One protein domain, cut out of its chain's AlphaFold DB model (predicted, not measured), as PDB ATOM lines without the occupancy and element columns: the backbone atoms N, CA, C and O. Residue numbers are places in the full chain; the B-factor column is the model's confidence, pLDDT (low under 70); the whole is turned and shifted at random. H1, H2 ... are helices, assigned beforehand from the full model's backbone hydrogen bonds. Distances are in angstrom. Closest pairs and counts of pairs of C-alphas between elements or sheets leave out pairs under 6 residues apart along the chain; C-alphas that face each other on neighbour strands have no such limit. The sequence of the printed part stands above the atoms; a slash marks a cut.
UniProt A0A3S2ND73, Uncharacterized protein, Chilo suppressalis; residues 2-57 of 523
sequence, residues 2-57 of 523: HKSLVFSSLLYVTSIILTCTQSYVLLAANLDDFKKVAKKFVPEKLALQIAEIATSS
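What this domain is: This is residues 2 to 57 of the 523 residues of an uncharacterized protein of Chilo suppressalis (UniProt A0A3S2ND73). One long helix, H1, sticks out with residues 2 to 20 as a nearly straight arm from a small, compact head. The head holds the last residues of H1 and a short helical hairpin of H2 and H3, which folds back beside itself after a corner at the end of H1. The printed part has 56 residues with three named helices in the order H1, H2, H3 and no named strand, and its class is all helix. The whole is loose, with a radius of gyration of the C-alphas of 13.4 A, and its spans are 42 by 21 by 19 A, the arm making the length.

How they stand to each other: H1, residues 2 to 27, is the longest helix, and its residues 2 to 20 stand free. H2, residues 31 to 41, and H1 only just touch, with 3 pairs of C-alphas within 8 A, and they touch only at the corner by their link. H1 touches H2 with residues 24 to 25 alone, and the closest C-alphas of the two helices, those of Val 25 and Phe 34, are 6.6 A apart. H1 and H2 run opposite ways at a tilt of 38 degrees, only just steep. H3, residues 44 to 56, touches H2 with its residues 47 to 51 alone. H2 and H3 are a helical hairpin, running opposite ways at a shallow tilt of 32 degrees; their closest C-alphas, those of Ala 38 and Ala 47, are 5.4 A apart. H1 and H3 are close but not clearly touching, the closest C-alphas being those of Val 25 and Ala 54 at 7.4 A. They run the same way at a steep tilt of 67 degrees. In H3 every O i to N i+4 pair is within hydrogen-bond range; in H1 20 of 22 are, and in H2 5 of 7.

Where its parts are: H1 begins at C-alpha 2, at (6.403, -8.913, 39.927), and ends at C-alpha 27, at (14.838, 16.684, 13.615), 37.7 A away. H2 begins at C-alpha 31, at (24.838, 16.649, 13.682), and is 15.7 A from first to last C-alpha. H3 measures 18.1 A from first to last C-alpha and ends at C-alpha 56, at (27.555, 4.911, 10.733).

The domain as a whole: The two C-alphas farthest apart, those of His 2 and Asn 30, are 43.0 A apart. Without residues 2 to 20, the body has 37 residues and spans 21 by 18 by 14 A. The printed part has no cut, and the links H1 to H2 and H2 to H3 are tight. The mean pLDDT of the printed part is 74.0, with values under 70 at residues 2 to 5, 8, 23, 26 to 29, 54 and 56 to 57.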
ATOM      1  N   HIS A   2       5.692 -10.210  39.997       50.22
ATOM      2  CA  HIS A   2       6.403  -8.913  39.927       50.22
ATOM      3  C   HIS A   2       7.654  -8.835  39.019       50.22
ATOM      4  O   HIS A   2       7.973  -7.760  38.528       50.22
ATOM      5  N   LYS A   3       8.356  -9.943  38.745       43.28
ATOM      6  CA  LYS A   3       9.622  -9.924  37.976       43.28
ATOM      7  C   LYS A   3       9.447  -9.749  36.460       43.28
ATOM      8  O   LYS A   3      10.311  -9.169  35.817       43.28
ATOM      9  N   SER A   4       8.324 -10.211  35.908       63.19
ATOM     10  CA  SER A   4       7.993 -10.009  34.488       63.19
ATOM     11  C   SER A   4       7.686  -8.535  34.195       63.19
ATOM     12  O   SER A   4       8.059  -8.033  33.137       63.19
ATOM     13  N   LEU A   5       7.110  -7.826  35.174       66.75
ATOM     14  CA  LEU A   5       6.771  -6.407  35.068       66.75
ATOM     15  C   LEU A   5       8.018  -5.510  34.983       66.75
ATOM     16  O   LEU A   5       8.046  -4.547  34.227       66.75
ATOM     17  N   VAL A   6       9.079  -5.850  35.724       74.31
ATOM     18  CA  VAL A   6      10.322  -5.059  35.729       74.31
ATOM     19  C   VAL A   6      11.050  -5.180  34.388       74.31
ATOM     20  O   VAL A   6      11.474  -4.173  33.827       74.31
ATOM     21  N   PHE A   7      11.130  -6.384  33.819       71.81
ATOM     22  CA  PHE A   7      11.804  -6.603  32.534       71.81
ATOM     23  C   PHE A   7      11.074  -5.935  31.362       71.81
ATOM     24  O   PHE A   7      11.700  -5.301  30.515       71.81
ATOM     25  N   SER A   8       9.740  -6.017  31.351       69.38
ATOM     26  CA  SER A   8       8.914  -5.340  30.345       69.38
ATOM     27  C   SER A   8       8.983  -3.815  30.480       69.38
ATOM     28  O   SER A   8       9.083  -3.128  29.466       69.38
ATOM     29  N   SER A   9       9.054  -3.280  31.705       74.12
ATOM     30  CA  SER A   9       9.263  -1.841  31.920       74.12
ATOM     31  C   SER A   9      10.633  -1.352  31.432       74.12
ATOM     32  O   SER A   9      10.715  -0.289  30.823       74.12
ATOM     33  N   LEU A  10      11.700  -2.143  31.615       76.94
ATOM     34  CA  LEU A  10      13.047  -1.776  31.171       76.94
ATOM     35  C   LEU A  10      13.139  -1.748  29.638       76.94
ATOM     36  O   LEU A  10      13.631  -0.774  29.073       76.94
ATOM     37  N   LEU A  11      12.604  -2.776  28.970       80.19
ATOM     38  CA  LEU A  11      12.549  -2.840  27.506       80.19
ATOM     39  C   LEU A  11      11.736  -1.677  26.923       80.19
ATOM     40  O   LEU A  11      12.165  -1.043  25.957       80.19
ATOM     41  N   TYR A  12      10.611  -1.338  27.557       83.44
ATOM     42  CA  TYR A  12       9.770  -0.216  27.148       83.44
ATOM     43  C   TYR A  12      10.493   1.135  27.270       83.44
ATOM     44  O   TYR A  12      10.488   1.928  26.331       83.44
ATOM     45  N   VAL A  13      11.203   1.372  28.379       85.06
ATOM     46  CA  VAL A  13      11.995   2.598  28.568       85.06
ATOM     47  C   VAL A  13      13.135   2.686  27.548       85.06
ATOM     48  O   VAL A  13      13.348   3.748  26.965       85.06
ATOM     49  N   THR A  14      13.832   1.579  27.265       81.69
ATOM     50  CA  THR A  14      14.897   1.576  26.247       81.69
ATOM     51  C   THR A  14      14.368   1.832  24.838       81.69
ATOM     52  O   THR A  14      15.004   2.555  24.076       81.69
ATOM     53  N   SER A  15      13.181   1.308  24.513       82.50
ATOM     54  CA  SER A  15      12.498   1.571  23.246       82.50
ATOM     55  C   SER A  15      12.157   3.053  23.099       82.50
ATOM     56  O   SER A  15      12.486   3.632  22.069       82.50
ATOM     57  N   ILE A  16      11.581   3.686  24.127       83.81
ATOM     58  CA  ILE A  16      11.247   5.117  24.093       83.81
ATOM     59  C   ILE A  16      12.504   5.963  23.899       83.81
ATOM     60  O   ILE A  16      12.514   6.857  23.057       83.81
ATOM     61  N   ILE A  17      13.583   5.673  24.632       82.88
ATOM     62  CA  ILE A  17      14.840   6.419  24.501       82.88
ATOM     63  C   ILE A  17      15.413   6.265  23.086       82.88
ATOM     64  O   ILE A  17      15.862   7.254  22.503       82.88
ATOM     65  N   LEU A  18      15.365   5.061  22.508       84.75
ATOM     66  CA  LEU A  18      15.842   4.810  21.147       84.75
ATOM     67  C   LEU A  18      15.003   5.566  20.105       84.75
ATOM     68  O   LEU A  18      15.556   6.215  19.223       84.75
ATOM     69  N   THR A  19      13.675   5.548  20.231       79.88
ATOM     70  CA  THR A  19      12.788   6.262  19.304       79.88
ATOM     71  C   THR A  19      12.941   7.775  19.448       79.88
ATOM     72  O   THR A  19      13.095   8.465  18.447       79.88
ATOM     73  N   CYS A  20      13.003   8.306  20.674       79.25
ATOM     74  CA  CYS A  20      13.231   9.732  20.906       79.25
ATOM     75  C   CYS A  20      14.596  10.190  20.381       79.25
ATOM     76  O   CYS A  20      14.688  11.275  19.817       79.25
ATOM     77  N   THR A  21      15.648   9.379  20.526       76.56
ATOM     78  CA  THR A  21      16.973   9.716  19.985       76.56
ATOM     79  C   THR A  21      16.993   9.663  18.460       76.56
ATOM     80  O   THR A  21      17.507  10.594  17.853       76.56
ATOM     81  N   GLN A  22      16.373   8.663  17.829       75.25
ATOM     82  CA  GLN A  22      16.250   8.592  16.368       75.25
ATOM     83  C   GLN A  22      15.421   9.752  15.800       75.25
ATOM     84  O   GLN A  22      15.873  10.427  14.879       75.25
ATOM     85  N   SER A  23      14.258  10.051  16.385       69.62
ATOM     86  CA  SER A  23      13.435  11.197  15.982       69.62
ATOM     87  C   SER A  23      14.160  12.524  16.197       69.62
ATOM     88  O   SER A  23      14.046  13.423  15.372       69.62
ATOM     89  N   TYR A  24      14.943  12.652  17.271       75.25
ATOM     90  CA  TYR A  24      15.711  13.865  17.535       75.25
ATOM     91  C   TYR A  24      16.916  14.019  16.598       75.25
ATOM     92  O   TYR A  24      17.203  15.135  16.185       75.25
ATOM     93  N   VAL A  25      17.587  12.930  16.206       73.19
ATOM     94  CA  VAL A  25      18.631  12.950  15.163       73.19
ATOM     95  C   VAL A  25      18.045  13.362  13.811       73.19
ATOM     96  O   VAL A  25      18.692  14.093  13.074       73.19
ATOM     97  N   LEU A  26      16.818  12.935  13.504       67.75
ATOM     98  CA  LEU A  26      16.127  13.298  12.264       67.75
ATOM     99  C   LEU A  26      15.629  14.754  12.273       67.75
ATOM    100  O   LEU A  26      15.640  15.408  11.237       67.75
ATOM    101  N   LEU A  27      15.245  15.282  13.441       65.38
ATOM    102  CA  LEU A  27      14.838  16.684  13.615       65.38
ATOM    103  C   LEU A  27      16.026  17.647  13.748       65.38
ATOM    104  O   LEU A  27      15.929  18.816  13.376       65.38
ATOM    105  N   ALA A  28      17.155  17.180  14.278       66.81
ATOM    106  CA  ALA A  28      18.393  17.936  14.306       66.81
ATOM    107  C   ALA A  28      19.028  17.880  12.912       66.81
ATOM    108  O   ALA A  28      19.913  17.074  12.647       66.81
ATOM    109  N   ALA A  29      18.607  18.791  12.031       55.31
ATOM    110  CA  ALA A  29      19.157  18.970  10.684       55.31
ATOM    111  C   ALA A  29      20.696  19.152  10.646       55.31
ATOM    112  O   ALA A  29      21.304  19.109   9.578       55.31
ATOM    113  N   ASN A  30      21.339  19.343  11.807       77.69
ATOM    114  CA  ASN A  30      22.781  19.417  11.969       77.69
ATOM    115  C   ASN A  30      23.282  18.505  13.109       77.69
ATOM    116  O   ASN A  30      22.904  18.640  14.277       77.69
ATOM    117  N   LEU A  31      24.214  17.612  12.771       75.06
ATOM    118  CA  LEU A  31      24.838  16.649  13.682       75.06
ATOM    119  C   LEU A  31      25.649  17.329  14.801       75.06
ATOM    120  O   LEU A  31      25.804  16.776  15.895       75.06
ATOM    121  N   ASP A  32      26.133  18.546  14.557       78.00
ATOM    122  CA  ASP A  32      26.844  19.336  15.563       78.00
ATOM    123  C   ASP A  32      25.909  19.876  16.647       78.00
ATOM    124  O   ASP A  32      26.293  19.931  17.821       78.00
ATOM    125  N   ASP A  33      24.666  20.205  16.298       77.25
ATOM    126  CA  ASP A  33      23.666  20.639  17.274       77.25
ATOM    127  C   ASP A  33      23.166  19.454  18.101       77.25
ATOM    128  O   ASP A  33      23.068  19.562  19.327       77.25
ATOM    129  N   PHE A  34      23.009  18.282  17.477       80.31
ATOM    130  CA  PHE A  34      22.774  17.030  18.198       80.31
ATOM    131  C   PHE A  34      23.879  16.752  19.230       80.31
ATOM    132  O   PHE A  34      23.585  16.517  20.402       80.31
ATOM    133  N   LYS A  35      25.160  16.848  18.842       75.62
ATOM    134  CA  LYS A  35      26.296  16.660  19.765       75.62
ATOM    135  C   LYS A  35      26.290  17.676  20.909       75.62
ATOM    136  O   LYS A  35      26.520  17.292  22.057       75.62
ATOM    137  N   LYS A  36      26.027  18.958  20.628       80.06
ATOM    138  CA  LYS A  36      25.957  20.009  21.660       80.06
ATOM    139  C   LYS A  36      24.844  19.748  22.671       80.06
ATOM    140  O   LYS A  36      25.043  20.001  23.858       80.06
ATOM    141  N   VAL A  37      23.694  19.249  22.222       72.94
ATOM    142  CA  VAL A  37      22.562  18.940  23.103       72.94
ATOM    143  C   VAL A  37      22.798  17.636  23.861       72.94
ATOM    144  O   VAL A  37      22.646  17.620  25.079       72.94
ATOM    145  N   ALA A  38      23.276  16.578  23.203       75.25
ATOM    146  CA  ALA A  38      23.588  15.303  23.847       75.25
ATOM    147  C   ALA A  38      24.614  15.457  24.984       75.25
ATOM    148  O   ALA A  38      24.425  14.888  26.058       75.25
ATOM    149  N   LYS A  39      25.637  16.310  24.809       75.75
ATOM    150  CA  LYS A  39      26.617  16.630  25.865       75.75
ATOM    151  C   LYS A  39      26.005  17.271  27.119       75.75
ATOM    152  O   LYS A  39      26.630  17.216  28.173       75.75
ATOM    153  N   LYS A  40      24.816  17.883  27.034       82.62
ATOM    154  CA  LYS A  40      24.126  18.469  28.201       82.62
ATOM    155  C   LYS A  40      23.380  17.432  29.039       82.62
ATOM    156  O   LYS A  40      23.163  17.674  30.220       82.62
ATOM    157  N   PHE A  41      22.981  16.313  28.438       74.56
ATOM    158  CA  PHE A  41      22.115  15.318  29.082       74.56
ATOM    159  C   PHE A  41      22.818  13.994  29.377       74.56
ATOM    160  O   PHE A  41      22.329  13.205  30.181       74.56
ATOM    161  N   VAL A  42      23.954  13.734  28.729       81.88
ATOM    162  CA  VAL A  42      24.597  12.423  28.726       81.88
ATOM    163  C   VAL A  42      26.122  12.582  28.835       81.88
ATOM    164  O   VAL A  42      26.676  13.504  28.231       81.88
ATOM    165  N   PRO A  43      26.834  11.691  29.561       86.62
ATOM    166  CA  PRO A  43      28.295  11.690  29.610       86.62
ATOM    167  C   PRO A  43      28.932  11.702  28.216       86.62
ATOM    168  O   PRO A  43      28.490  10.988  27.314       86.62
ATOM    169  N   GLU A  44      30.015  12.465  28.054       75.38
ATOM    170  CA  GLU A  44      30.630  12.756  26.750       75.38
ATOM    171  C   GLU A  44      30.972  11.503  25.933       75.38
ATOM    172  O   GLU A  44      30.742  11.473  24.726       75.38
ATOM    173  N   LYS A  45      31.432  10.430  26.591       76.31
ATOM    174  CA  LYS A  45      31.719   9.145  25.933       76.31
ATOM    175  C   LYS A  45      30.484   8.527  25.274       76.31
ATOM    176  O   LYS A  45      30.587   8.003  24.172       76.31
ATOM    177  N   LEU A  46      29.325   8.606  25.925       71.50
ATOM    178  CA  LEU A  46      28.082   8.021  25.426       71.50
ATOM    179  C   LEU A  46      27.434   8.940  24.378       71.50
ATOM    180  O   LEU A  46      26.931   8.454  23.371       71.50
ATOM    181  N   ALA A  47      27.550  10.264  24.528       76.12
ATOM    182  CA  ALA A  47      27.158  11.215  23.484       76.12
ATOM    183  C   ALA A  47      27.951  11.009  22.174       76.12
ATOM    184  O   ALA A  47      27.372  11.061  21.088       76.12
ATOM    185  N   LEU A  48      29.258  10.727  22.268       77.12
ATOM    186  CA  LEU A  48      30.096  10.385  21.113       77.12
ATOM    187  C   LEU A  48      29.687   9.050  20.480       77.12
ATOM    188  O   LEU A  48      29.571   8.991  19.261       77.12
ATOM    189  N   GLN A  49      29.396   8.024  21.286       75.25
ATOM    190  CA  GLN A  49      28.916   6.728  20.788       75.25
ATOM    191  C   GLN A  49      27.568   6.842  20.064       75.25
ATOM    192  O   GLN A  49      27.405   6.267  18.992       75.25
ATOM    193  N   ILE A  50      26.613   7.614  20.595       72.88
ATOM    194  CA  ILE A  50      25.324   7.831  19.919       72.88
ATOM    195  C   ILE A  50      25.529   8.588  18.600       72.88
ATOM    196  O   ILE A  50      24.925   8.230  17.589       72.88
ATOM    197  N   ALA A  51      26.404   9.599  18.581       73.88
ATOM    198  CA  ALA A  51      26.728  10.323  17.354       73.88
ATOM    199  C   ALA A  51      27.405   9.415  16.310       73.88
ATOM    200  O   ALA A  51      27.070   9.492  15.132       73.88
ATOM    201  N   GLU A  52      28.313   8.536  16.734       78.31
ATOM    202  CA  GLU A  52      28.986   7.567  15.864       78.31
ATOM    203  C   GLU A  52      27.994   6.555  15.273       78.31
ATOM    204  O   GLU A  52      28.007   6.319  14.062       78.31
ATOM    205  N   ILE A  53      27.072   6.028  16.086       72.31
ATOM    206  CA  ILE A  53      25.989   5.142  15.634       72.31
ATOM    207  C   ILE A  53      25.111   5.856  14.599       72.31
ATOM    208  O   ILE A  53      24.890   5.311  13.523       72.31
ATOM    209  N   ALA A  54      24.695   7.099  14.865       69.12
ATOM    210  CA  ALA A  54      23.888   7.890  13.933       69.12
ATOM    211  C   ALA A  54      24.607   8.166  12.594       69.12
ATOM    212  O   ALA A  54      23.988   8.126  11.527       69.12
ATOM    213  N   THR A  55      25.925   8.411  12.624       71.31
ATOM    214  CA  THR A  55      26.725   8.607  11.402       71.31
ATOM    215  C   THR A  55      27.001   7.314  10.641       71.31
ATOM    216  O   THR A  55      27.010   7.324   9.414       71.31
ATOM    217  N   SER A  56      27.217   6.201  11.344       68.25
ATOM    218  CA  SER A  56      27.555   4.911  10.733       68.25
ATOM    219  C   SER A  56      26.335   4.199  10.145       68.25
ATOM    220  O   SER A  56      26.481   3.449   9.181       68.25
ATOM    221  N   SER A  57      25.127   4.487  10.643       55.69
ATOM    222  CA  SER A  57      23.870   4.021  10.045       55.69
ATOM    223  C   SER A  57      23.498   4.740   8.742       55.69
ATOM    224  O   SER A  57      22.637   4.258   8.006       55.69
TER     225      SER A  57